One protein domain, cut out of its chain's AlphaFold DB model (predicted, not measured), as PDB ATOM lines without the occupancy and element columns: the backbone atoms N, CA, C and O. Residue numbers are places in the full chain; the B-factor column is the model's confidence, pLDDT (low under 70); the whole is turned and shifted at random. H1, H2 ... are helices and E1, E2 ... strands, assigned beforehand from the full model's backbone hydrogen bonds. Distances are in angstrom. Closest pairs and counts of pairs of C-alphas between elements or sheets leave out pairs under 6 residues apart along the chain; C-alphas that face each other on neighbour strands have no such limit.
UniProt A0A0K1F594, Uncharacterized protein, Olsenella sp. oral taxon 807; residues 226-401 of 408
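This is residues 226 to 401 of the 408 residues of an uncharacterized protein of Olsenella sp. oral taxon 807 (UniProt A0A0K1F594). The main body is one wall of seven antiparallel strands, twisted and curled like part of a barrel that stays open, with a small sheet of three strands, E2, E1 and E6, over its outward-bulging face. H2 lies over that same face, along E9, while H1 sits beside E5 and E4 and grazes the small sheet; no named helix or strand covers the hollow face. The printed part has 176 residues, with ten named strands and two named helices in the order E1 E2 H1 E3 E4 E5 E6 H2 E7 E8 E9 E10; the large sheet runs E3 E4 E5 E10 E9 E8 E7 and the small one E2 E1 E6, both antiparallel throughout. The class is mostly strand, though named elements hold 82 of the 176 printed residues, under half. The whole is compact and rounded, with a radius of gyration of the C-alphas of 16.3 A and spans of 48 by 37 by 29 A.

E1, residues 229 to 232, and E2, residues 235 to 238, form a hairpin, with N 230 and O 237 2.9 A apart. H1, residues 244 to 251, only grazes their sheet, with its residues 246 to 251; its closest C-alphas to E2 are those of Thr 251 and His 235, 7.0 A apart. E3, residues 275 to 278, E4, residues 287 to 294, and E5, residues 307 to 315, form a meander, each strand the antiparallel neighbour of the one before. N 277 and O 289 are 2.8 A apart between E3 and E4, and N 290 and O 312 are 2.9 A apart between E4 and E5. E5 bends by 54 degrees at residue 310. H1 is on this larger sheet, at the sheet's level, with a height of 3.3 A; the closest C-alphas of H1 and E5 are those of Val 244 and Val 308, 6.0 A apart. E6, residues 326 to 328, is antiparallel to E1, with N 231 and O 327 2.9 A apart. E7, residues 352 to 359, E8, residues 364 to 373, E9, residues 379 to 386, and E10, residues 393 to 400, form a second meander. N 356 and O 367 are 2.8 A apart between E7 and E8, N 370 and O 383 2.9 A between E8 and E9, and N 382 and O 397 2.9 A between E9 and E10. E10 is also antiparallel to E5, at 170 degrees, with N 313 and O 396 2.9 A apart. H2, residues 339 to 346, is on the large sheet at a height of 9.6 A, over E9 and along the strands, at 12 degrees on the local plane; the closest C-alphas of H2 and E9 are those of Ala 339 and Phe 385, 6.8 A apart. In H1 and H2 every O i to N i+4 pair is within hydrogen-bond range. H1 and H2 are apart.

E1 begins at C-alpha 229, (303.949, 183.101, 189.294). E4 is 23.9 A long and E5 24.4 A. E7 measures 21.6 A, E8 28.1 A, E9 24.3 A and E10 20.9 A. E8 begins at C-alpha 364, (312.220, 192.134, 159.268), and E10 ends at C-alpha 400, (297.593, 191.652, 186.684). The shorter elements are E1 at 10.2 A, E2 at 10.4 A, E3 at 10.0 A, E6 at 7.1 A, H1 at 10.7 A and H2 at 10.8 A.

The C-alphas of Ser 299 and Ala 389, the two farthest apart, are 49.3 A apart. The printed part has no cut. The links H1 to E3 and E4 to E5 are long, with 23 and 12 residues. The mean pLDDT of the printed part is 86.8; residues 257 to 262, 361 to 362 and 377 are under 70.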
ATOM      1  N   ARG A 226     297.557 181.725 185.100       91.31
ATOM      2  CA  ARG A 226     296.671 182.584 185.893       91.31
ATOM      3  C   ARG A 226     297.167 182.782 187.311       91.31
ATOM      4  O   ARG A 226     296.766 183.771 187.915       91.31
ATOM      5  N   ASP A 227     298.027 181.934 187.873       92.00
ATOM      6  CA  ASP A 227     298.627 182.244 189.174       92.00
ATOM      7  C   ASP A 227     299.532 183.484 189.107       92.00
ATOM      8  O   ASP A 227     299.674 184.166 190.127       92.00
ATOM      9  N   GLN A 228     300.043 183.822 187.912       92.31
ATOM     10  CA  GLN A 228     301.001 184.904 187.641       92.31
ATOM     11  C   GLN A 228     302.292 184.756 188.465       92.31
ATOM     12  O   GLN A 228     302.905 185.744 188.875       92.31
ATOM     13  N   GLU A 229     302.666 183.503 188.728       95.00
ATOM     14  CA  GLU A 229     303.949 183.101 189.294       95.00
ATOM     15  C   GLU A 229     304.960 182.871 188.166       95.00
ATOM     16  O   GLU A 229     304.623 182.283 187.140       95.00
ATOM     17  N   PHE A 230     306.190 183.343 188.351       95.00
ATOM     18  CA  PHE A 230     307.293 183.178 187.410       95.00
ATOM     19  C   PHE A 230     308.620 183.017 188.158       95.00
ATOM     20  O   PHE A 230     308.756 183.436 189.311       95.00
ATOM     21  N   VAL A 231     309.611 182.426 187.498       95.19
ATOM     22  CA  VAL A 231     311.006 182.406 187.952       95.19
ATOM     23  C   VAL A 231     311.822 183.286 187.016       95.19
ATOM     24  O   VAL A 231     311.663 183.202 185.802       95.19
ATOM     25  N   MET A 232     312.694 184.124 187.575       93.94
ATOM     26  CA  MET A 232     313.644 184.940 186.824       93.94
ATOM     27  C   MET A 232     315.022 184.900 187.489       93.94
ATOM     28  O   MET A 232     315.145 185.204 188.675       93.94
ATOM     29  N   ASN A 233     316.061 184.521 186.743       90.88
ATOM     30  CA  ASN A 233     317.429 184.321 187.242       90.88
ATOM     31  C   ASN A 233     317.498 183.424 188.504       90.88
ATOM     32  O   ASN A 233     318.296 183.665 189.406       90.88
ATOM     33  N   GLY A 234     316.630 182.408 188.591       90.19
ATOM     34  CA  GLY A 234     316.502 181.517 189.755       90.19
ATOM     35  C   GLY A 234     315.678 182.064 190.932       90.19
ATOM     36  O   GLY A 234     315.425 181.324 191.883       90.19
ATOM     37  N   HIS A 235     315.210 183.314 190.881       93.38
ATOM     38  CA  HIS A 235     314.348 183.915 191.904       93.38
ATOM     39  C   HIS A 235     312.867 183.771 191.529       93.38
ATOM     40  O   HIS A 235     312.464 184.129 190.423       93.38
ATOM     41  N   ARG A 236     312.051 183.254 192.454       93.88
ATOM     42  CA  ARG A 236     310.604 183.052 192.282       93.88
ATOM     43  C   ARG A 236     309.826 184.307 192.688       93.88
ATOM     44  O   ARG A 236     310.026 184.839 193.777       93.88
ATOM     45  N   PHE A 237     308.885 184.727 191.850       95.25
ATOM     46  CA  PHE A 237     308.039 185.901 192.055       95.25
ATOM     47  C   PHE A 237     306.582 185.614 191.703       95.25
ATOM     48  O   PHE A 237     306.284 184.718 190.918       95.25
ATOM     49  N   ARG A 238     305.665 186.428 192.238       94.94
ATOM     50  CA  ARG A 238     304.245 186.401 191.881       94.94
ATOM     51  C   ARG A 238     303.688 187.817 191.758       94.94
ATOM     52  O   ARG A 238     303.775 188.593 192.709       94.94
ATOM     53  N   LEU A 239     303.116 188.176 190.607       92.12
ATOM     54  CA  LEU A 239     302.569 189.528 190.423       92.12
ATOM     55  C   LEU A 239     301.504 189.849 191.482       92.12
ATOM     56  O   LEU A 239     300.719 188.989 191.884       92.12
ATOM     57  N   GLY A 240     301.504 191.096 191.952       90.62
ATOM     58  CA  GLY A 240     300.651 191.555 193.045       90.62
ATOM     59  C   GLY A 240     301.148 191.224 194.460       90.62
ATOM     60  O   GLY A 240     300.491 191.648 195.409       90.62
ATOM     61  N   THR A 241     302.273 190.509 194.644       93.19
ATOM     62  CA  THR A 241     302.771 190.133 195.990       93.19
ATOM     63  C   THR A 241     304.164 190.649 196.356       93.19
ATOM     64  O   THR A 241     304.601 190.388 197.472       93.19
ATOM     65  N   PHE A 242     304.867 191.345 195.459       94.62
ATOM     66  CA  PHE A 242     306.196 191.917 195.716       94.62
ATOM     67  C   PHE A 242     306.285 193.367 195.238       94.62
ATOM     68  O   PHE A 242     305.584 193.785 194.311       94.62
ATOM     69  N   THR A 243     307.156 194.136 195.878       95.00
ATOM     70  CA  THR A 243     307.441 195.536 195.552       95.00
ATOM     71  C   THR A 243     308.573 195.683 194.536       95.00
ATOM     72  O   THR A 243     309.397 194.783 194.359       95.00
ATOM     73  N   VAL A 244     308.662 196.846 193.880       93.50
ATOM     74  CA  VAL A 244     309.786 197.151 192.976       93.50
ATOM     75  C   VAL A 244     311.130 197.045 193.709       93.50
ATOM     76  O   VAL A 244     312.095 196.533 193.147       93.50
ATOM     77  N   GLY A 245     311.197 197.478 194.974       94.12
ATOM     78  CA  GLY A 245     312.397 197.366 195.801       94.12
ATOM     79  C   GLY A 245     312.832 195.917 196.025       94.12
ATOM     80  O   GLY A 245     313.986 195.589 195.768       94.12
ATOM     81  N   GLU A 246     311.908 195.038 196.421       96.38
ATOM     82  CA  GLU A 246     312.192 193.609 196.636       96.38
ATOM     83  C   GLU A 246     312.617 192.882 195.353       96.38
ATOM     84  O   GLU A 246     313.410 191.944 195.423       96.38
ATOM     85  N   PHE A 247     312.119 193.306 194.186       95.38
ATOM     86  CA  PHE A 247     312.571 192.787 192.894       95.38
ATOM     87  C   PHE A 247     314.007 193.220 192.579       95.38
ATOM     88  O   PHE A 247     314.839 192.381 192.233       95.38
ATOM     89  N   MET A 248     314.313 194.514 192.735       94.31
ATOM     90  CA  MET A 248     315.661 195.054 192.512       94.31
ATOM     91  C   MET A 248     316.692 194.377 193.425       94.31
ATOM     92  O   MET A 248     317.747 193.946 192.964       94.31
ATOM     93  N   ASP A 249     316.370 194.247 194.714       95.12
ATOM     94  CA  ASP A 249     317.307 193.767 195.735       95.12
ATOM     95  C   ASP A 249     317.574 192.258 195.643       95.12
ATOM     96  O   ASP A 249     318.646 191.803 196.039       95.12
ATOM     97  N   GLN A 250     316.627 191.479 195.108       95.00
ATOM     98  CA  GLN A 250     316.819 190.048 194.857       95.00
ATOM     99  C   GLN A 250     317.534 189.770 193.532       95.00
ATOM    100  O   GLN A 250     318.410 188.914 193.487       95.00
ATOM    101  N   THR A 251     317.170 190.471 192.455       93.38
ATOM    102  CA  THR A 251     317.595 190.109 191.088       93.38
ATOM    103  C   THR A 251     318.789 190.909 190.557       93.38
ATOM    104  O   THR A 251     319.311 190.595 189.485       93.38
ATOM    105  N   GLY A 252     319.196 191.979 191.250       92.25
ATOM    106  CA  GLY A 252     320.241 192.904 190.797       92.25
ATOM    107  C   GLY A 252     319.828 193.826 189.641       92.25
ATOM    108  O   GLY A 252     320.639 194.640 189.195       92.25
ATOM    109  N   TRP A 253     318.586 193.735 189.155       93.12
ATOM    110  CA  TRP A 253     318.043 194.689 188.188       93.12
ATOM    111  C   TRP A 253     317.789 196.043 188.851       93.12
ATOM    112  O   TRP A 253     317.413 196.139 190.016       93.12
ATOM    113  N   THR A 254     317.979 197.117 188.093       91.06
ATOM    114  CA  THR A 254     317.807 198.494 188.564       91.06
ATOM    115  C   THR A 254     316.967 199.292 187.580       91.06
ATOM    116  O   THR A 254     316.933 198.982 186.396       91.06
ATOM    117  N   VAL A 255     316.276 200.323 188.059       87.25
ATOM    118  CA  VAL A 255     315.538 201.257 187.198       87.25
ATOM    119  C   VAL A 255     316.513 201.996 186.279       87.25
ATOM    120  O   VAL A 255     317.509 202.542 186.757       87.25
ATOM    121  N   ASP A 256     316.227 202.037 184.974       76.94
ATOM    122  CA  ASP A 256     316.869 203.010 184.090       76.94
ATOM    123  C   ASP A 256     316.400 204.424 184.468       76.94
ATOM    124  O   ASP A 256     315.217 204.679 184.692       76.94
ATOM    125  N   GLY A 257     317.336 205.371 184.521       63.91
ATOM    126  CA  GLY A 257     317.050 206.771 184.830       63.91
ATOM    127  C   GLY A 257     316.209 207.485 183.763       63.91
ATOM    128  O   GLY A 257     315.801 208.627 183.988       63.91
ATOM    129  N   SER A 258     315.938 206.859 182.610       59.31
ATOM    130  CA  SER A 258     315.054 207.427 181.591       59.31
ATOM    131  C   SER A 258     313.565 207.289 181.965       59.31
ATOM    132  O   SER A 258     312.974 206.215 182.014       59.31
ATOM    133  N   GLY A 259     312.913 208.432 182.207       57.19
ATOM    134  CA  GLY A 259     311.449 208.554 182.245       57.19
ATOM    135  C   GLY A 259     310.779 208.662 183.619       57.19
ATOM    136  O   GLY A 259     309.744 209.323 183.697       57.19
ATOM    137  N   THR A 260     311.349 208.112 184.701       63.75
ATOM    138  CA  THR A 260     310.768 208.244 186.058       63.75
ATOM    139  C   THR A 260     311.738 208.925 187.034       63.75
ATOM    140  O   THR A 260     312.823 208.393 187.261       63.75
ATOM    141  N   PRO A 261     311.377 210.074 187.645       66.62
ATOM    142  CA  PRO A 261     312.205 210.721 188.664       66.62
ATOM    143  C   PRO A 261     312.427 209.829 189.892       66.62
ATOM    144  O   PRO A 261     311.497 209.185 190.377       66.62
ATOM    145  N   THR A 262     313.643 209.821 190.440       67.12
ATOM    146  CA  THR A 262     313.995 209.037 191.641       67.12
ATOM    147  C   THR A 262     313.334 209.543 192.927       67.12
ATOM    148  O   THR A 262     313.271 208.804 193.907       67.12
ATOM    149  N   ASP A 263     312.807 210.766 192.925       78.00
ATOM    150  CA  ASP A 263     312.004 211.373 193.989       78.00
ATOM    151  C   ASP A 263     310.481 211.249 193.761       78.00
ATOM    152  O   ASP A 263     309.693 211.784 194.544       78.00
ATOM    153  N   ALA A 264     310.042 210.522 192.722       83.19
ATOM    154  CA  ALA A 264     308.627 210.345 192.411       83.19
ATOM    155  C   ALA A 264     307.841 209.695 193.567       83.19
ATOM    156  O   ALA A 264     308.214 208.651 194.111       83.19
ATOM    157  N   GLN A 265     306.710 210.320 193.903       89.75
ATOM    158  CA  GLN A 265     305.757 209.875 194.916       89.75
ATOM    159  C   GLN A 265     304.417 209.550 194.256       89.75
ATOM    160  O   GLN A 265     303.876 210.365 193.508       89.75
ATOM    161  N   PHE A 266     303.862 208.383 194.570       86.62
ATOM    162  CA  PHE A 266     302.610 207.887 193.998       86.62
ATOM    163  C   PHE A 266     301.525 207.852 195.072       86.62
ATOM    164  O   PHE A 266     301.751 207.318 196.158       86.62
ATOM    165  N   GLY A 267     300.348 208.423 194.800       87.62
ATOM    166  CA  GLY A 267     299.196 208.328 195.703       87.62
ATOM    167  C   GLY A 267     298.564 206.925 195.717       87.62
ATOM    168  O   GLY A 267     298.899 206.102 194.866       87.62
ATOM    169  N   PRO A 268     297.634 206.641 196.645       88.12
ATOM    170  CA  PRO A 268     296.896 205.377 196.686       88.12
ATOM    171  C   PRO A 268     296.260 205.021 195.335       88.12
ATOM    172  O   PRO A 268     295.605 205.862 194.718       88.12
ATOM    173  N   GLY A 269     296.466 203.790 194.863       81.06
ATOM    174  CA  GLY A 269     295.974 203.314 193.563       81.06
ATOM    175  C   GLY A 269     296.713 203.868 192.337       81.06
ATOM    176  O   GLY A 269     296.440 203.430 191.223       81.06
ATOM    177  N   GLN A 270     297.663 204.790 192.515       84.62
ATOM    178  CA  GLN A 270     298.548 205.281 191.458       84.62
ATOM    179  C   GLN A 270     299.868 204.510 191.465       84.62
ATOM    180  O   GLN A 270     300.256 203.921 192.471       84.62
ATOM    181  N   GLY A 271     300.615 204.572 190.372       83.44
ATOM    182  CA  GLY A 271     301.971 204.045 190.325       83.44
ATOM    183  C   GLY A 271     302.651 204.321 188.989       83.44
ATOM    184  O   GLY A 271     302.053 204.956 188.111       83.44
ATOM    185  N   PRO A 272     303.913 203.903 188.841       79.06
ATOM    186  CA  PRO A 272     304.645 204.032 187.593       79.06
ATOM    187  C   PRO A 272     304.232 202.949 186.583       79.06
ATOM    188  O   PRO A 272     303.885 201.823 186.942       79.06
ATOM    189  N   THR A 273     304.294 203.289 185.297       78.94
ATOM    190  CA  THR A 273     303.851 202.432 184.186       78.94
ATOM    191  C   THR A 273     304.973 202.311 183.165       78.94
ATOM    192  O   THR A 273     305.516 203.336 182.756       78.94
ATOM    193  N   SER A 274     305.292 201.088 182.735       73.88
ATOM    194  CA  SER A 274     306.337 200.800 181.741       73.88
ATOM    195  C   SER A 274     307.713 201.404 182.095       73.88
ATOM    196  O   SER A 274     308.350 202.041 181.257       73.88
ATOM    197  N   ILE A 275     308.187 201.211 183.332       82.12
ATOM    198  CA  ILE A 275     309.574 201.535 183.701       82.12
ATOM    199  C   ILE A 275     310.498 200.494 183.068       82.12
ATOM    200  O   ILE A 275     310.359 199.312 183.382       82.12
ATOM    201  N   ALA A 276     311.460 200.919 182.248       84.50
ATOM    202  CA  ALA A 276     312.546 200.058 181.793       84.50
ATOM    203  C   ALA A 276     313.548 199.786 182.932       84.50
ATOM    204  O   ALA A 276     313.903 200.684 183.704       84.50
ATOM    205  N   LEU A 277     314.007 198.542 183.035       87.88
ATOM    206  CA  LEU A 277     315.029 198.098 183.973       87.88
ATOM    207  C   LEU A 277     316.305 197.710 183.215       87.88
ATOM    208  O   LEU A 277     316.255 197.157 182.121       87.88
ATOM    209  N   GLN A 278     317.447 197.948 183.850       89.75
ATOM    210  CA  GLN A 278     318.785 197.596 183.381       89.75
ATOM    211  C   GLN A 278     319.493 196.705 184.413       89.75
ATOM    212  O   GLN A 278     319.317 196.868 185.626       89.75
ATOM    213  N   ASN A 279     320.340 195.791 183.947       90.44
ATOM    214  CA  ASN A 279     321.216 194.974 184.784       90.44
ATOM    215  C   ASN A 279     322.573 194.850 184.074       90.44
ATOM    216  O   ASN A 279     322.586 194.488 182.898       90.44
ATOM    217  N   PRO A 280     323.707 195.148 184.739       88.00
ATOM    218  CA  PRO A 280     325.024 195.207 184.099       88.00
ATOM    219  C   PRO A 280     325.550 193.859 183.575       88.00
ATOM    220  O   PRO A 280     326.600 193.846 182.936       88.00
ATOM    221  N   ALA A 281     324.861 192.745 183.838       88.38
ATOM    222  CA  ALA A 281     325.143 191.458 183.204       88.38
ATOM    223  C   ALA A 281     324.715 191.403 181.723       88.38
ATOM    224  O   ALA A 281     325.326 190.672 180.951       88.38
ATOM    225  N   TYR A 282     323.699 192.176 181.319       87.75
ATOM    226  CA  TYR A 282     323.076 192.077 179.995       87.75
ATOM    227  C   TYR A 282     323.254 193.351 179.167       87.75
ATOM    228  O   TYR A 282     323.394 194.458 179.691       87.75
ATOM    229  N   SER A 283     323.220 193.199 177.843       83.06
ATOM    230  CA  SER A 283     323.245 194.331 176.917       83.06
ATOM    231  C   SER A 283     321.918 195.087 176.959       83.06
ATOM    232  O   SER A 283     320.866 194.526 176.654       83.06
ATOM    233  N   TYR A 284     321.972 196.378 177.299       71.12
ATOM    234  CA  TYR A 284     320.778 197.226 177.370       71.12
ATOM    235  C   TYR A 284     320.195 197.580 175.990       71.12
ATOM    236  O   TYR A 284     319.128 198.170 175.927       71.12
ATOM    237  N   GLU A 285     320.848 197.219 174.880       74.75
ATOM    238  CA  GLU A 285     320.248 197.358 173.541       74.75
ATOM    239  C   GLU A 285     319.555 196.065 173.076       74.75
ATOM    240  O   GLU A 285     318.608 196.139 172.295       74.75
ATOM    241  N   ASP A 286     319.954 194.905 173.621       82.62
ATOM    242  CA  ASP A 286     319.471 193.583 173.198       82.62
ATOM    243  C   ASP A 286     318.459 192.942 174.168       82.62
ATOM    244  O   ASP A 286     317.772 191.993 173.790       82.62
ATOM    245  N   VAL A 287     318.345 193.419 175.415       87.44
ATOM    246  CA  VAL A 287     317.435 192.860 176.434       87.44
ATOM    247  C   VAL A 287     316.517 193.938 177.007       87.44
ATOM    248  O   VAL A 287     316.968 194.959 177.524       87.44
ATOM    249  N   LEU A 288     315.209 193.672 176.973       85.94
ATOM    250  CA  LEU A 288     314.175 194.450 177.646       85.94
ATOM    251  C   LEU A 288     313.734 193.730 178.919       85.94
ATOM    252  O   LEU A 288     313.283 192.589 178.877       85.94
ATOM    253  N   VAL A 289     313.736 194.448 180.034       90.19
ATOM    254  CA  VAL A 289     312.882 194.124 181.179       90.19
ATOM    255  C   VAL A 289     312.144 195.398 181.538       90.19
ATOM    256  O   VAL A 289     312.768 196.440 181.715       90.19
ATOM    257  N   ALA A 290     310.820 195.341 181.620       88.62
ATOM    258  CA  ALA A 290     310.002 196.497 181.947       88.62
ATOM    259  C   ALA A 290     308.874 196.133 182.908       88.62
ATOM    260  O   ALA A 290     308.245 195.086 182.777       88.62
ATOM    261  N   ILE A 291     308.597 197.012 183.870       89.00
ATOM    262  CA  ILE A 291     307.577 196.792 184.901       89.00
ATOM    263  C   ILE A 291     306.552 197.922 184.956       89.00
ATOM    264  O   ILE A 291     306.853 199.088 184.697       89.00
ATOM    265  N   SER A 292     305.335 197.581 185.373       87.62
ATOM    266  CA  SER A 292     304.387 198.552 185.931       87.62
ATOM    267  C   SER A 292     304.043 198.150 187.356       87.62
ATOM    268  O   SER A 292     303.981 196.961 187.676       87.62
ATOM    269  N   ALA A 293     303.838 199.138 188.218       89.44
ATOM    270  CA  ALA A 293     303.572 198.930 189.632       89.44
ATOM    271  C   ALA A 293     302.459 199.862 190.122       89.44
ATOM    272  O   ALA A 293     302.170 200.881 189.499       89.44
ATOM    273  N   THR A 294     301.837 199.525 191.249       88.62
ATOM    274  CA  THR A 294     300.798 200.332 191.900       88.62
ATOM    275  C   THR A 294     301.063 200.446 193.400       88.62
ATOM    276  O   THR A 294     301.375 199.464 194.071       88.62
ATOM    277  N   ASN A 295     300.893 201.641 193.956       91.25
ATOM    278  CA  ASN A 295     300.826 201.860 195.393       91.25
ATOM    279  C   ASN A 295     299.508 201.285 195.946       91.25
ATOM    280  O   ASN A 295     298.433 201.859 195.753       91.25
ATOM    281  N   ALA A 296     299.602 200.153 196.645       87.25
ATOM    282  CA  ALA A 296     298.482 199.502 197.330       87.25
ATOM    283  C   ALA A 296     298.197 200.074 198.742       87.25
ATOM    284  O   ALA A 296     297.275 199.620 199.418       87.25
ATOM    285  N   GLY A 297     298.995 201.041 199.207       86.25
ATOM    286  CA  GLY A 297     298.868 201.686 200.513       86.25
ATOM    287  C   GLY A 297     297.888 202.865 200.542       86.25
ATOM    288  O   GLY A 297     297.354 203.299 199.526       86.25
ATOM    289  N   LEU A 298     297.664 203.406 201.746       87.25
ATOM    290  CA  LEU A 298     296.732 204.520 202.008       87.25
ATOM    291  C   LEU A 298     297.403 205.909 202.057       87.25
ATOM    292  O   LEU A 298     296.721 206.921 202.209       87.25
ATOM    293  N   SER A 299     298.729 205.972 201.931       90.50
ATOM    294  CA  SER A 299     299.540 207.198 201.896       90.50
ATOM    295  C   SER A 299     300.327 207.289 200.589       90.50
ATOM    296  O   SER A 299     300.313 206.351 199.797       90.50
ATOM    297  N   SER A 300     301.045 208.392 200.358       91.25
ATOM    298  CA  SER A 300     302.047 208.437 199.287       91.25
ATOM    299  C   SER A 300     303.149 207.397 199.520       91.25
ATOM    300  O   SER A 300     303.540 207.160 200.666       91.25
ATOM    301  N   ALA A 301     303.633 206.798 198.435       90.06
ATOM    302  CA  ALA A 301     304.678 205.779 198.418       90.06
ATOM    303  C   ALA A 301     305.772 206.150 197.405       90.06
ATOM    304  O   ALA A 301     305.478 206.803 196.397       90.06
ATOM    305  N   SER A 302     307.019 205.724 197.637       92.19
ATOM    306  CA  SER A 302     308.068 205.845 196.619       92.19
ATOM    307  C   SER A 302     307.897 204.784 195.529       92.19
ATOM    308  O   SER A 302     307.162 203.805 195.694       92.19
ATOM    309  N   LEU A 303     308.628 204.935 194.421       90.25
ATOM    310  CA  LEU A 303     308.722 203.909 193.377       90.25
ATOM    311  C   LEU A 303     309.051 202.520 193.947       90.25
ATOM    312  O   LEU A 303     308.471 201.534 193.501       90.25
ATOM    313  N   ARG A 304     309.961 202.436 194.930       92.94
ATOM    314  CA  ARG A 304     310.428 201.155 195.484       92.94
ATOM    315  C   ARG A 304     309.386 200.452 196.349       92.94
ATOM    316  O   ARG A 304     309.442 199.233 196.432       92.94
ATOM    317  N   ASP A 305     308.432 201.187 196.915       93.44
ATOM    318  CA  ASP A 305     307.379 200.639 197.782       93.44
ATOM    319  C   ASP A 305     306.107 200.248 196.995       93.44
ATOM    320  O   ASP A 305     305.168 199.683 197.555       93.44
ATOM    321  N   CYS A 306     306.045 200.559 195.695       91.81
ATOM    322  CA  CYS A 306     304.926 200.175 194.833       91.81
ATOM    323  C   CYS A 306     304.962 198.667 194.532       91.81
ATOM    324  O   CYS A 306     306.019 198.112 194.237       91.81
ATOM    325  N   VAL A 307     303.798 198.011 194.554       94.06
ATOM    326  CA  VAL A 307     303.633 196.576 194.261       94.06
ATOM    327  C   VAL A 307     303.627 196.357 192.751       94.06
ATOM    328  O   VAL A 307     302.894 197.045 192.043       94.06
ATOM    329  N   VAL A 308     304.411 195.407 192.239       92.88
ATOM    330  CA  VAL A 308     304.515 195.139 190.796       92.88
ATOM    331  C   VAL A 308     303.259 194.426 190.290       92.88
ATOM    332  O   VAL A 308     302.867 193.376 190.801       92.88
ATOM    333  N   THR A 309     302.626 195.009 189.272       89.75
ATOM    334  CA  THR A 309     301.366 194.541 188.671       89.75
ATOM    335  C   THR A 309     301.540 194.041 187.243       89.75
ATOM    336  O   THR A 309     300.726 193.253 186.779       89.75
ATOM    337  N   ASN A 310     302.591 194.464 186.539       90.06
ATOM    338  CA  ASN A 310     302.885 194.031 185.174       90.06
ATOM    339  C   ASN A 310     304.392 193.839 185.008       90.06
ATOM    340  O   ASN A 310     305.171 194.596 185.593       90.06
ATOM    341  N   LEU A 311     304.780 192.884 184.168       92.25
ATOM    342  CA  LEU A 311     306.165 192.605 183.804       92.25
ATOM    343  C   LEU A 311     306.222 192.157 182.339       92.25
ATOM    344  O   LEU A 311     305.584 191.169 181.987       92.25
ATOM    345  N   SER A 312     307.015 192.843 181.523       90.31
ATOM    346  CA  SER A 312     307.364 192.421 180.163       90.31
ATOM    347  C   SER A 312     308.865 192.118 180.121       90.31
ATOM    348  O   SER A 312     309.677 192.959 180.514       90.31
ATOM    349  N   VAL A 313     309.236 190.912 179.685       92.25
ATOM    350  CA  VAL A 313     310.626 190.449 179.539       92.25
ATOM    351  C   VAL A 313     310.845 190.039 178.091       92.25
ATOM    352  O   VAL A 313     310.127 189.188 177.571       92.25
ATOM    353  N   GLY A 314     311.840 190.641 177.447       89.31
ATOM    354  CA  GLY A 314     312.096 190.480 176.025       89.31
ATOM    355  C   GLY A 314     313.569 190.466 175.664       89.31
ATOM    356  O   GLY A 314     314.414 191.029 176.357       89.31
ATOM    357  N   VAL A 315     313.857 189.831 174.537       89.12
ATOM    358  CA  VAL A 315     315.192 189.661 173.971       89.12
ATOM    359  C   VAL A 315     315.103 189.985 172.486       89.12
ATOM    360  O   VAL A 315     314.208 189.492 171.802       89.12
ATOM    361  N   LEU A 316     316.006 190.819 171.978       82.50
ATOM    362  CA  LEU A 316     316.077 191.175 170.566       82.50
ATOM    363  C   LEU A 316     316.522 189.936 169.760       82.50
ATOM    364  O   LEU A 316     317.633 189.440 169.992       82.50
ATOM    365  N   PRO A 317     315.689 189.402 168.840       74.56
ATOM    366  CA  PRO A 317     316.033 188.195 168.096       74.56
ATOM    367  C   PRO A 317     317.380 188.314 167.371       74.56
ATOM    368  O   PRO A 317     317.734 189.369 166.846       74.56
ATOM    369  N   HIS A 318     318.127 187.209 167.334       71.81
ATOM    370  CA  HIS A 318     319.397 187.029 166.604       71.81
ATOM    371  C   HIS A 318     320.587 187.911 167.017       71.81
ATOM    372  O   HIS A 318     321.692 187.652 166.542       71.81
ATOM    373  N   GLU A 319     320.404 188.899 167.898       71.00
ATOM    374  CA  GLU A 319     321.471 189.822 168.321       71.00
ATOM    375  C   GLU A 319     321.938 189.592 169.764       71.00
ATOM    376  O   GLU A 319     323.141 189.639 170.034       71.00
ATOM    377  N   ALA A 320     321.024 189.257 170.681       72.31
ATOM    378  CA  ALA A 320     321.372 188.989 172.072       72.31
ATOM    379  C   ALA A 320     322.300 187.770 172.224       72.31
ATOM    380  O   ALA A 320     321.983 186.658 171.793       72.31
ATOM    381  N   SER A 321     323.434 187.974 172.899       75.94
ATOM    382  CA  SER A 321     324.403 186.914 173.221       75.94
ATOM    383  C   SER A 321     324.248 186.335 174.634       75.94
ATOM    384  O   SER A 321     324.754 185.244 174.891       75.94
ATOM    385  N   ASP A 322     323.531 187.035 175.515       86.44
ATOM    386  CA  ASP A 322     323.163 186.620 176.872       86.44
ATOM    387  C   ASP A 322     321.829 187.295 177.256       86.44
ATOM    388  O   ASP A 322     321.510 188.372 176.744       86.44
ATOM    389  N   TYR A 323     321.037 186.659 178.116       90.69
ATOM    390  CA  TYR A 323     319.697 187.097 178.528       90.69
ATOM    391  C   TYR A 323     319.292 186.450 179.867       90.69
ATOM    392  O   TYR A 323     319.829 185.402 180.232       90.69
ATOM    393  N   PRO A 324     318.355 187.046 180.632       91.94
ATOM    394  CA  PRO A 324     317.873 186.441 181.869       91.94
ATOM    395  C   PRO A 324     317.204 185.084 181.622       91.94
ATOM    396  O   PRO A 324     316.388 184.944 180.709       91.94
ATOM    397  N   ASP A 325     317.493 184.104 182.481       92.81
ATOM    398  CA  ASP A 325     316.679 182.887 182.562       92.81
ATOM    399  C   ASP A 325     315.296 183.286 183.079       92.81
ATOM    400  O   ASP A 325     315.188 183.972 184.099       92.81
ATOM    401  N   PHE A 326     314.246 182.895 182.362       95.25
ATOM    402  CA  PHE A 326     312.872 183.243 182.698       95.25
ATOM    403  C   PHE A 326     311.931 182.086 182.373       95.25
ATOM    404  O   PHE A 326     311.930 181.579 181.247       95.25
ATOM    405  N   GLU A 327     311.096 181.709 183.342       95.00
ATOM    406  CA  GLU A 327     310.127 180.620 183.228       95.00
ATOM    407  C   GLU A 327     308.761 180.980 183.828       95.00
ATOM    408  O   GLU A 327     308.673 181.559 184.912       95.00
ATOM    409  N   ILE A 328     307.688 180.581 183.141       94.19
ATOM    410  CA  ILE A 328     306.301 180.620 183.625       94.19
ATOM    411  C   ILE A 328     305.557 179.314 183.284       94.19
ATOM    412  O   ILE A 328     305.964 178.574 182.387       94.19
ATOM    413  N   ALA A 329     304.452 179.035 183.985       85.81
ATOM    414  CA  ALA A 329     303.464 178.012 183.623       85.81
ATOM    415  C   ALA A 329     304.059 176.599 183.444       85.81
ATOM    416  O   ALA A 329     303.748 175.896 182.482       85.81
ATOM    417  N   GLY A 330     304.942 176.189 184.361       78.56
ATOM    418  CA  GLY A 330     305.484 174.824 184.404       78.56
ATOM    419  C   GLY A 330     306.332 174.395 183.197       78.56
ATOM    420  O   GLY A 330     306.462 173.193 182.968       78.56
ATOM    421  N   GLY A 331     306.872 175.331 182.404       88.19
ATOM    422  CA  GLY A 331     307.773 174.987 181.293       88.19
ATOM    423  C   GLY A 331     307.918 176.005 180.157       88.19
ATOM    424  O   GLY A 331     308.637 175.729 179.195       88.19
ATOM    425  N   ILE A 332     307.240 177.157 180.207       94.81
ATOM    426  CA  ILE A 332     307.348 178.195 179.170       94.81
ATOM    427  C   ILE A 332     308.581 179.050 179.465       94.81
ATOM    428  O   ILE A 332     308.563 179.881 180.372       94.81
ATOM    429  N   LYS A 333     309.647 178.829 178.692       95.00
ATOM    430  CA  LYS A 333     310.979 179.414 178.867       95.00
ATOM    431  C   LYS A 333     311.353 180.360 177.728       95.00
ATOM    432  O   LYS A 333     311.252 180.014 176.545       95.00
ATOM    433  N   LEU A 334     311.834 181.541 178.106       94.25
ATOM    434  CA  LEU A 334     312.352 182.561 177.193       94.25
ATOM    435  C   LEU A 334     313.490 181.996 176.323       94.25
ATOM    436  O   LEU A 334     314.309 181.207 176.791       94.25
ATOM    437  N   CYS A 335     313.500 182.347 175.036       91.81
ATOM    438  CA  CYS A 335     314.459 181.889 174.022       91.81
ATOM    439  C   CYS A 335     314.609 180.357 173.866       91.81
ATOM    440  O   CYS A 335     315.536 179.901 173.191       91.81
ATOM    441  N   ALA A 336     313.687 179.557 174.417       91.88
ATOM    442  CA  ALA A 336     313.718 178.093 174.359       91.88
ATOM    443  C   ALA A 336     312.392 177.462 173.897       91.88
ATOM    444  O   ALA A 336     312.416 176.506 173.120       91.88
ATOM    445  N   THR A 337     311.243 177.982 174.338       94.38
ATOM    446  CA  THR A 337     309.920 177.422 174.010       94.38
ATOM    447  C   THR A 337     309.426 177.848 172.621       94.38
ATOM    448  O   THR A 337     309.587 178.998 172.211       94.38
ATOM    449  N   LEU A 338     308.783 176.918 171.908       94.25
ATOM    450  CA  LEU A 338     308.107 177.138 170.620       94.25
ATOM    451  C   LEU A 338     306.592 177.362 170.799       94.25
ATOM    452  O   LEU A 338     306.005 176.892 171.775       94.25
ATOM    453  N   ALA A 339     305.933 178.004 169.832       92.50
ATOM    454  CA  ALA A 339     304.495 178.321 169.885       92.50
ATOM    455  C   ALA A 339     303.592 177.102 170.187       92.50
ATOM    456  O   ALA A 339     302.736 177.157 171.075       92.50
ATOM    457  N   ASP A 340     303.827 175.975 169.509       91.44
ATOM    458  CA  ASP A 340     303.060 174.731 169.686       91.44
ATOM    459  C   ASP A 340     303.305 174.071 171.060       91.44
ATOM    460  O   ASP A 340     302.459 173.344 171.577       91.44
ATOM    461  N   GLN A 341     304.455 174.343 171.689       93.38
ATOM    462  CA  GLN A 341     304.767 173.879 173.046       93.38
ATOM    463  C   GLN A 341     304.080 174.762 174.096       93.38
ATOM    464  O   GLN A 341     303.472 174.240 175.025       93.38
ATOM    465  N   ALA A 342     304.129 176.088 173.933       91.94
ATOM    466  CA  ALA A 342     303.483 177.034 174.843       91.94
ATOM    467  C   ALA A 342     301.955 176.859 174.866       91.94
ATOM    468  O   ALA A 342     301.356 176.732 175.933       91.94
ATOM    469  N   THR A 343     301.327 176.773 173.691       91.00
ATOM    470  CA  THR A 343     299.892 176.452 173.563       91.00
ATOM    471  C   THR A 343     299.558 175.072 174.137       91.00
ATOM    472  O   THR A 343     298.525 174.912 174.788       91.00
ATOM    473  N   GLY A 344     300.460 174.097 173.978       88.94
ATOM    474  CA  GLY A 344     300.366 172.780 174.604       88.94
ATOM    475  C   GLY A 344     300.416 172.791 176.137       88.94
ATOM    476  O   GLY A 344     299.761 171.947 176.740       88.94
ATOM    477  N   LEU A 345     301.136 173.737 176.758       90.44
ATOM    478  CA  LEU A 345     301.282 173.880 178.219       90.44
ATOM    479  C   LEU A 345     300.155 174.696 178.872       90.44
ATOM    480  O   LEU A 345     299.691 174.343 179.950       90.44
ATOM    481  N   VAL A 346     299.674 175.764 178.224       86.56
ATOM    482  CA  VAL A 346     298.639 176.649 178.800       86.56
ATOM    483  C   VAL A 346     297.275 175.953 178.968       86.56
ATOM    484  O   VAL A 346     296.453 176.386 179.776       86.56
ATOM    485  N   HIS A 347     297.019 174.871 178.221       81.12
ATOM    486  CA  HIS A 347     295.823 174.014 178.316       81.12
ATOM    487  C   HIS A 347     294.449 174.716 178.162       81.12
ATOM    488  O   HIS A 347     293.408 174.079 178.327       81.12
ATOM    489  N   THR A 348     294.414 175.997 177.783       85.31
ATOM    490  CA  THR A 348     293.196 176.748 177.431       85.31
ATOM    491  C   THR A 348     293.385 177.479 176.106       85.31
ATOM    492  O   THR A 348     294.495 177.922 175.810       85.31
ATOM    493  N   GLU A 349     292.319 177.620 175.314       87.50
ATOM    494  CA  GLU A 349     292.378 178.319 174.021       87.50
ATOM    495  C   GLU A 349     292.846 179.781 174.188       87.50
ATOM    496  O   GLU A 349     292.474 180.433 175.170       87.50
ATOM    497  N   PRO A 350     293.677 180.307 173.268       89.75
ATOM    498  CA  PRO A 350     294.112 181.696 173.313       89.75
ATOM    499  C   PRO A 350     292.964 182.647 172.966       89.75
ATOM    500  O   PRO A 350     292.181 182.409 172.050       89.75
ATOM    501  N   THR A 351     292.901 183.771 173.678       87.25
ATOM    502  CA  THR A 351     291.958 184.866 173.410       87.25
ATOM    503  C   THR A 351     292.288 185.578 172.091       87.25
ATOM    504  O   THR A 351     291.401 186.127 171.442       87.25
ATOM    505  N   GLN A 352     293.563 185.560 171.691       85.31
ATOM    506  CA  GLN A 352     294.057 186.048 170.407       85.31
ATOM    507  C   GLN A 352     295.280 185.224 169.980       85.31
ATOM    508  O   GLN A 352     296.185 184.999 170.776       85.31
ATOM    509  N   ASP A 353     295.330 184.832 168.710       91.81
ATOM    510  CA  ASP A 353     296.530 184.341 168.026       91.81
ATOM    511  C   ASP A 353     296.637 185.125 166.711       91.81
ATOM    512  O   ASP A 353     295.651 185.261 165.979       91.81
ATOM    513  N   SER A 354     297.784 185.753 166.462       87.31
ATOM    514  CA  SER A 354     297.932 186.744 165.393       87.31
ATOM    515  C   SER A 354     299.359 186.801 164.858       87.31
ATOM    516  O   SER A 354     300.313 186.806 165.627       87.31
ATOM    517  N   VAL A 355     299.504 186.877 163.533       89.44
ATOM    518  CA  VAL A 355     300.801 186.937 162.840       89.44
ATOM    519  C   VAL A 355     300.937 188.276 162.119       89.44
ATOM    520  O   VAL A 355     300.000 188.742 161.473       89.44
ATOM    521  N   SER A 356     302.112 188.886 162.238       85.12
ATOM    522  CA  SER A 356     302.455 190.216 161.733       85.12
ATOM    523  C   SER A 356     303.886 190.232 161.194       85.12
ATOM    524  O   SER A 356     304.747 189.524 161.710       85.12
ATOM    525  N   GLU A 357     304.151 191.055 160.183       85.56
ATOM    526  CA  GLU A 357     305.519 191.436 159.817       85.56
ATOM    527  C   GLU A 357     305.873 192.733 160.560       85.56
ATOM    528  O   GLU A 357     305.066 193.664 160.619       85.56
ATOM    529  N   VAL A 358     307.054 192.764 161.175       78.62
ATOM    530  CA  VAL A 358     307.585 193.888 161.954       78.62
ATOM    531  C   VAL A 358     308.949 194.249 161.378       78.62
ATOM    532  O   VAL A 358     309.911 193.500 161.536       78.62
ATOM    533  N   ASP A 359     309.037 195.385 160.691       74.88
ATOM    534  CA  ASP A 359     310.304 195.897 160.166       74.88
ATOM    535  C   ASP A 359     311.120 196.546 161.294       74.88
ATOM    536  O   ASP A 359     310.766 197.621 161.785       74.88
ATOM    537  N   LEU A 360     312.228 195.909 161.683       70.62
ATOM    538  CA  LEU A 360     313.276 196.526 162.496       70.62
ATOM    539  C   LEU A 360     314.305 197.209 161.571       70.62
ATOM    540  O   LEU A 360     314.250 197.093 160.345       70.62
ATOM    541  N   SER A 361     315.245 197.971 162.129       67.00
ATOM    542  CA  SER A 361     316.220 198.749 161.343       67.00
ATOM    543  C   SER A 361     317.215 197.860 160.585       67.00
ATOM    544  O   SER A 361     317.759 198.279 159.559       67.00
ATOM    545  N   LYS A 362     317.477 196.652 161.102       69.00
ATOM    546  CA  LYS A 362     318.470 195.698 160.572       69.00
ATOM    547  C   LYS A 362     317.858 194.522 159.800       69.00
ATOM    548  O   LYS A 362     318.489 194.022 158.870       69.00
ATOM    549  N   TYR A 363     316.665 194.069 160.184       70.38
ATOM    550  CA  TYR A 363     315.968 192.915 159.604       70.38
ATOM    551  C   TYR A 363     314.449 193.035 159.797       70.38
ATOM    552  O   TYR A 363     313.989 193.798 160.642       70.38
ATOM    553  N   SER A 364     313.661 192.273 159.035       78.94
ATOM    554  CA  SER A 364     312.220 192.134 159.268       78.94
ATOM    555  C   SER A 364     311.907 190.839 160.021       78.94
ATOM    556  O   SER A 364     312.503 189.790 159.776       78.94
ATOM    557  N   LEU A 365     310.981 190.935 160.972       81.12
ATOM    558  CA  LEU A 365     310.589 189.893 161.914       81.12
ATOM    559  C   LEU A 365     309.164 189.425 161.598       81.12
ATOM    560  O   LEU A 365     308.230 190.229 161.617       81.12
ATOM    561  N   LYS A 366     308.955 188.123 161.366       88.75
ATOM    562  CA  LYS A 366     307.603 187.546 161.248       88.75
ATOM    563  C   LYS A 366     307.089 187.179 162.643       88.75
ATOM    564  O   LYS A 366     307.074 186.014 163.041       88.75
ATOM    565  N   ARG A 367     306.694 188.205 163.395       88.38
ATOM    566  CA  ARG A 367     306.170 188.086 164.758       88.38
ATOM    567  C   ARG A 367     304.811 187.390 164.763       88.38
ATOM    568  O   ARG A 367     303.841 187.932 164.227       88.38
ATOM    569  N   ARG A 368     304.706 186.274 165.485       91.81
ATOM    570  CA  ARG A 368     303.429 185.741 165.979       91.81
ATOM    571  C   ARG A 368     303.250 186.107 167.445       91.81
ATOM    572  O   ARG A 368     304.156 185.868 168.232       91.81
ATOM    573  N   VAL A 369     302.094 186.660 167.796       90.69
ATOM    574  CA  VAL A 369     301.681 186.956 169.173       90.69
ATOM    575  C   VAL A 369     300.516 186.047 169.537       90.69
ATOM    576  O   VAL A 369     299.500 186.047 168.836       90.69
ATOM    577  N   ILE A 370     300.659 185.316 170.643       91.75
ATOM    578  CA  ILE A 370     299.603 184.491 171.235       91.75
ATOM    579  C   ILE A 370     299.295 185.031 172.633       91.75
ATOM    580  O   ILE A 370     300.198 185.162 173.460       91.75
ATOM    581  N   THR A 371     298.026 185.343 172.888       90.00
ATOM    582  CA  THR A 371     297.570 186.047 174.090       90.00
ATOM    583  C   THR A 371     296.421 185.307 174.761       90.00
ATOM    584  O   THR A 371     295.418 184.978 174.125       90.00
ATOM    585  N   TRP A 372     296.526 185.135 176.076       90.88
ATOM    586  CA  TRP A 372     295.470 184.654 176.958       90.88
ATOM    587  C   TRP A 372     295.075 185.753 177.940       90.88
ATOM    588  O   TRP A 372     295.922 186.471 178.474       90.88
ATOM    589  N   ARG A 373     293.773 185.881 178.181       87.69
ATOM    590  CA  ARG A 373     293.171 186.762 179.186       87.69
ATOM    591  C   ARG A 373     292.144 185.941 179.969       87.69
ATOM    592  O   ARG A 373     291.563 185.009 179.413       87.69
ATOM    593  N   ASP A 374     291.957 186.223 181.254       83.81
ATOM    594  CA  ASP A 374     290.926 185.554 182.059       83.81
ATOM    595  C   ASP A 374     289.537 186.192 181.867       83.81
ATOM    596  O   ASP A 374     289.408 187.341 181.439       83.81
ATOM    597  N   ASP A 375     288.473 185.438 182.169       78.12
ATOM    598  CA  ASP A 375     287.075 185.795 181.852       78.12
ATOM    599  C   ASP A 375     286.618 187.145 182.439       78.12
ATOM    600  O   ASP A 375     285.649 187.752 181.981       78.12
ATOM    601  N   ASN A 376     287.296 187.609 183.490       77.06
ATOM    602  CA  ASN A 376     287.026 188.853 184.205       77.06
ATOM    603  C   ASN A 376     288.050 189.967 183.893       77.06
ATOM    604  O   ASN A 376     287.966 191.045 184.497       77.06
ATOM    605  N   MET A 377     288.975 189.744 182.950       69.31
ATOM    606  CA  MET A 377     290.004 190.691 182.498       69.31
ATOM    607  C   MET A 377     290.823 191.271 183.666       69.31
ATOM    608  O   MET A 377     291.064 192.483 183.748       69.31
ATOM    609  N   GLN A 378     291.193 190.408 184.614       80.88
ATOM    610  CA  GLN A 378     292.073 190.722 185.737       80.88
ATOM    611  C   GLN A 378     293.500 190.214 185.517       80.88
ATOM    612  O   GLN A 378     294.406 190.727 186.171       80.88
ATOM    613  N   ARG A 379     293.718 189.228 184.638       87.06
ATOM    614  CA  ARG A 379     295.027 188.619 184.364       87.06
ATOM    615  C   ARG A 379     295.238 188.395 182.868       87.06
ATOM    616  O   ARG A 379     294.312 188.036 182.143       87.06
ATOM    617  N   GLY A 380     296.473 188.592 182.414       89.44
ATOM    618  CA  GLY A 380     296.895 188.389 181.033       89.44
ATOM    619  C   GLY A 380     298.279 187.749 180.925       89.44
ATOM    620  O   GLY A 380     299.154 187.986 181.759       89.44
ATOM    621  N   LEU A 381     298.450 186.959 179.870       92.94
ATOM    622  CA  LEU A 381     299.718 186.431 179.373       92.94
ATOM    623  C   LEU A 381     299.771 186.713 177.870       92.94
ATOM    624  O   LEU A 381     298.850 186.312 177.159       92.94
ATOM    625  N   ALA A 382     300.837 187.337 177.374       92.25
ATOM    626  CA  ALA A 382     301.148 187.362 175.945       92.25
ATOM    627  C   ALA A 382     302.547 186.791 175.690       92.25
ATOM    628  O   ALA A 382     303.467 186.985 176.483       92.25
ATOM    629  N   LEU A 383     302.689 186.070 174.581       94.56
ATOM    630  CA  LEU A 383     303.918 185.413 174.147       94.56
ATOM    631  C   LEU A 383     304.184 185.786 172.683       94.56
ATOM    632  O   LEU A 383     303.333 185.516 171.832       94.56
ATOM    633  N   SER A 384     305.347 186.376 172.384       92.56
ATOM    634  CA  SER A 384     305.757 186.675 171.000       92.56
ATOM    635  C   SER A 384     306.872 185.753 170.510       92.56
ATOM    636  O   SER A 384     307.883 185.565 171.189       92.56
ATOM    637  N   PHE A 385     306.703 185.227 169.298       91.69
ATOM    638  CA  PHE A 385     307.588 184.263 168.644       91.69
ATOM    639  C   PHE A 385     308.067 184.780 167.282       91.69
ATOM    640  O   PHE A 385     307.306 185.444 166.573       91.69
ATOM    641  N   ASP A 386     309.292 184.430 166.886       88.31
ATOM    642  CA  ASP A 386     309.807 184.679 165.531       88.31
ATOM    643  C   ASP A 386     309.522 183.485 164.600       88.31
ATOM    644  O   ASP A 386     310.318 182.553 164.490       88.31
ATOM    645  N   GLU A 387     308.396 183.514 163.881       85.44
ATOM    646  CA  GLU A 387     308.086 182.511 162.848       85.44
ATOM    647  C   GLU A 387     308.833 182.739 161.514       85.44
ATOM    648  O   GLU A 387     308.539 182.064 160.522       85.44
ATOM    649  N   GLY A 388     309.734 183.720 161.442       77.88
ATOM    650  CA  GLY A 388     310.567 184.017 160.276       77.88
ATOM    651  C   GLY A 388     311.916 183.299 160.306       77.88
ATOM    652  O   GLY A 388     312.462 183.001 159.243       77.88
ATOM    653  N   ALA A 389     312.422 182.987 161.504       79.88
ATOM    654  CA  ALA A 389     313.712 182.335 161.709       79.88
ATOM    655  C   ALA A 389     313.604 180.963 162.401       79.88
ATOM    656  O   ALA A 389     313.567 179.938 161.720       79.88
ATOM    657  N   ASP A 390     313.602 180.917 163.738       81.56
ATOM    658  CA  ASP A 390     313.760 179.679 164.518       81.56
ATOM    659  C   ASP A 390     312.522 179.266 165.336       81.56
ATOM    660  O   ASP A 390     312.536 178.221 165.989       81.56
ATOM    661  N   GLY A 391     311.440 180.049 165.271       86.19
ATOM    662  CA  GLY A 391     310.161 179.775 165.927       86.19
ATOM    663  C   GLY A 391     310.137 180.040 167.433       86.19
ATOM    664  O   GLY A 391     309.129 179.722 168.072       86.19
ATOM    665  N   LYS A 392     311.219 180.568 168.024       90.00
ATOM    666  CA  LYS A 392     311.343 180.672 169.482       90.00
ATOM    667  C   LYS A 392     310.667 181.906 170.070       90.00
ATOM    668  O   LYS A 392     310.547 182.957 169.440       90.00
ATOM    669  N   LEU A 393     310.254 181.741 171.323       93.19
ATOM    670  CA  LEU A 393     309.739 182.771 172.214       93.19
ATOM    671  C   LEU A 393     310.812 183.827 172.512       93.19
ATOM    672  O   LEU A 393     311.849 183.490 173.077       93.19
ATOM    673  N   TYR A 394     310.557 185.093 172.177       90.69
ATOM    674  CA  TYR A 394     311.498 186.200 172.409       90.69
ATOM    675  C   TYR A 394     310.925 187.333 173.283       90.69
ATOM    676  O   TYR A 394     311.688 188.171 173.751       90.69
ATOM    677  N   MET A 395     309.608 187.366 173.529       91.56
ATOM    678  CA  MET A 395     308.956 188.302 174.463       91.56
ATOM    679  C   MET A 395     307.878 187.577 175.268       91.56
ATOM    680  O   MET A 395     307.060 186.858 174.692       91.56
ATOM    681  N   ILE A 396     307.850 187.815 176.576       93.75
ATOM    682  CA  ILE A 396     306.813 187.366 177.508       93.75
ATOM    683  C   ILE A 396     306.250 188.606 178.201       93.75
ATOM    684  O   ILE A 396     306.996 189.327 178.861       93.75
ATOM    685  N   GLU A 397     304.943 188.841 178.093       91.12
ATOM    686  CA  GLU A 397     304.244 189.868 178.867       91.12
ATOM    687  C   GLU A 397     303.294 189.243 179.890       91.12
ATOM    688  O   GLU A 397     302.490 188.369 179.558       91.12
ATOM    689  N   LEU A 398     303.339 189.755 181.117       91.31
ATOM    690  CA  LEU A 398     302.463 189.408 182.228       91.31
ATOM    691  C   LEU A 398     301.734 190.658 182.721       91.31
ATOM    692  O   LEU A 398     302.345 191.709 182.943       91.31
ATOM    693  N   ALA A 399     300.428 190.545 182.947       86.94
ATOM    694  CA  ALA A 399     299.615 191.639 183.457       86.94
ATOM    695  C   ALA A 399     298.619 191.146 184.502       86.94
ATOM    696  O   ALA A 399     297.754 190.334 184.194       86.94
ATOM    697  N   MET A 400     298.659 191.729 185.696       83.50
ATOM    698  CA  MET A 400     297.593 191.652 186.684       83.50
ATOM    699  C   MET A 400     296.983 193.042 186.880       83.50
ATOM    700  O   MET A 400     297.676 194.025 187.134       83.50
ATOM    701  N   ARG A 401     295.660 193.142 186.797       76.44
ATOM    702  CA  ARG A 401     294.938 194.372 187.106       76.44
ATOM    703  C   ARG A 401     295.021 194.650 188.605       76.44
ATOM    704  O   ARG A 401     294.609 193.820 189.413       76.44
TER     705      ARG A 401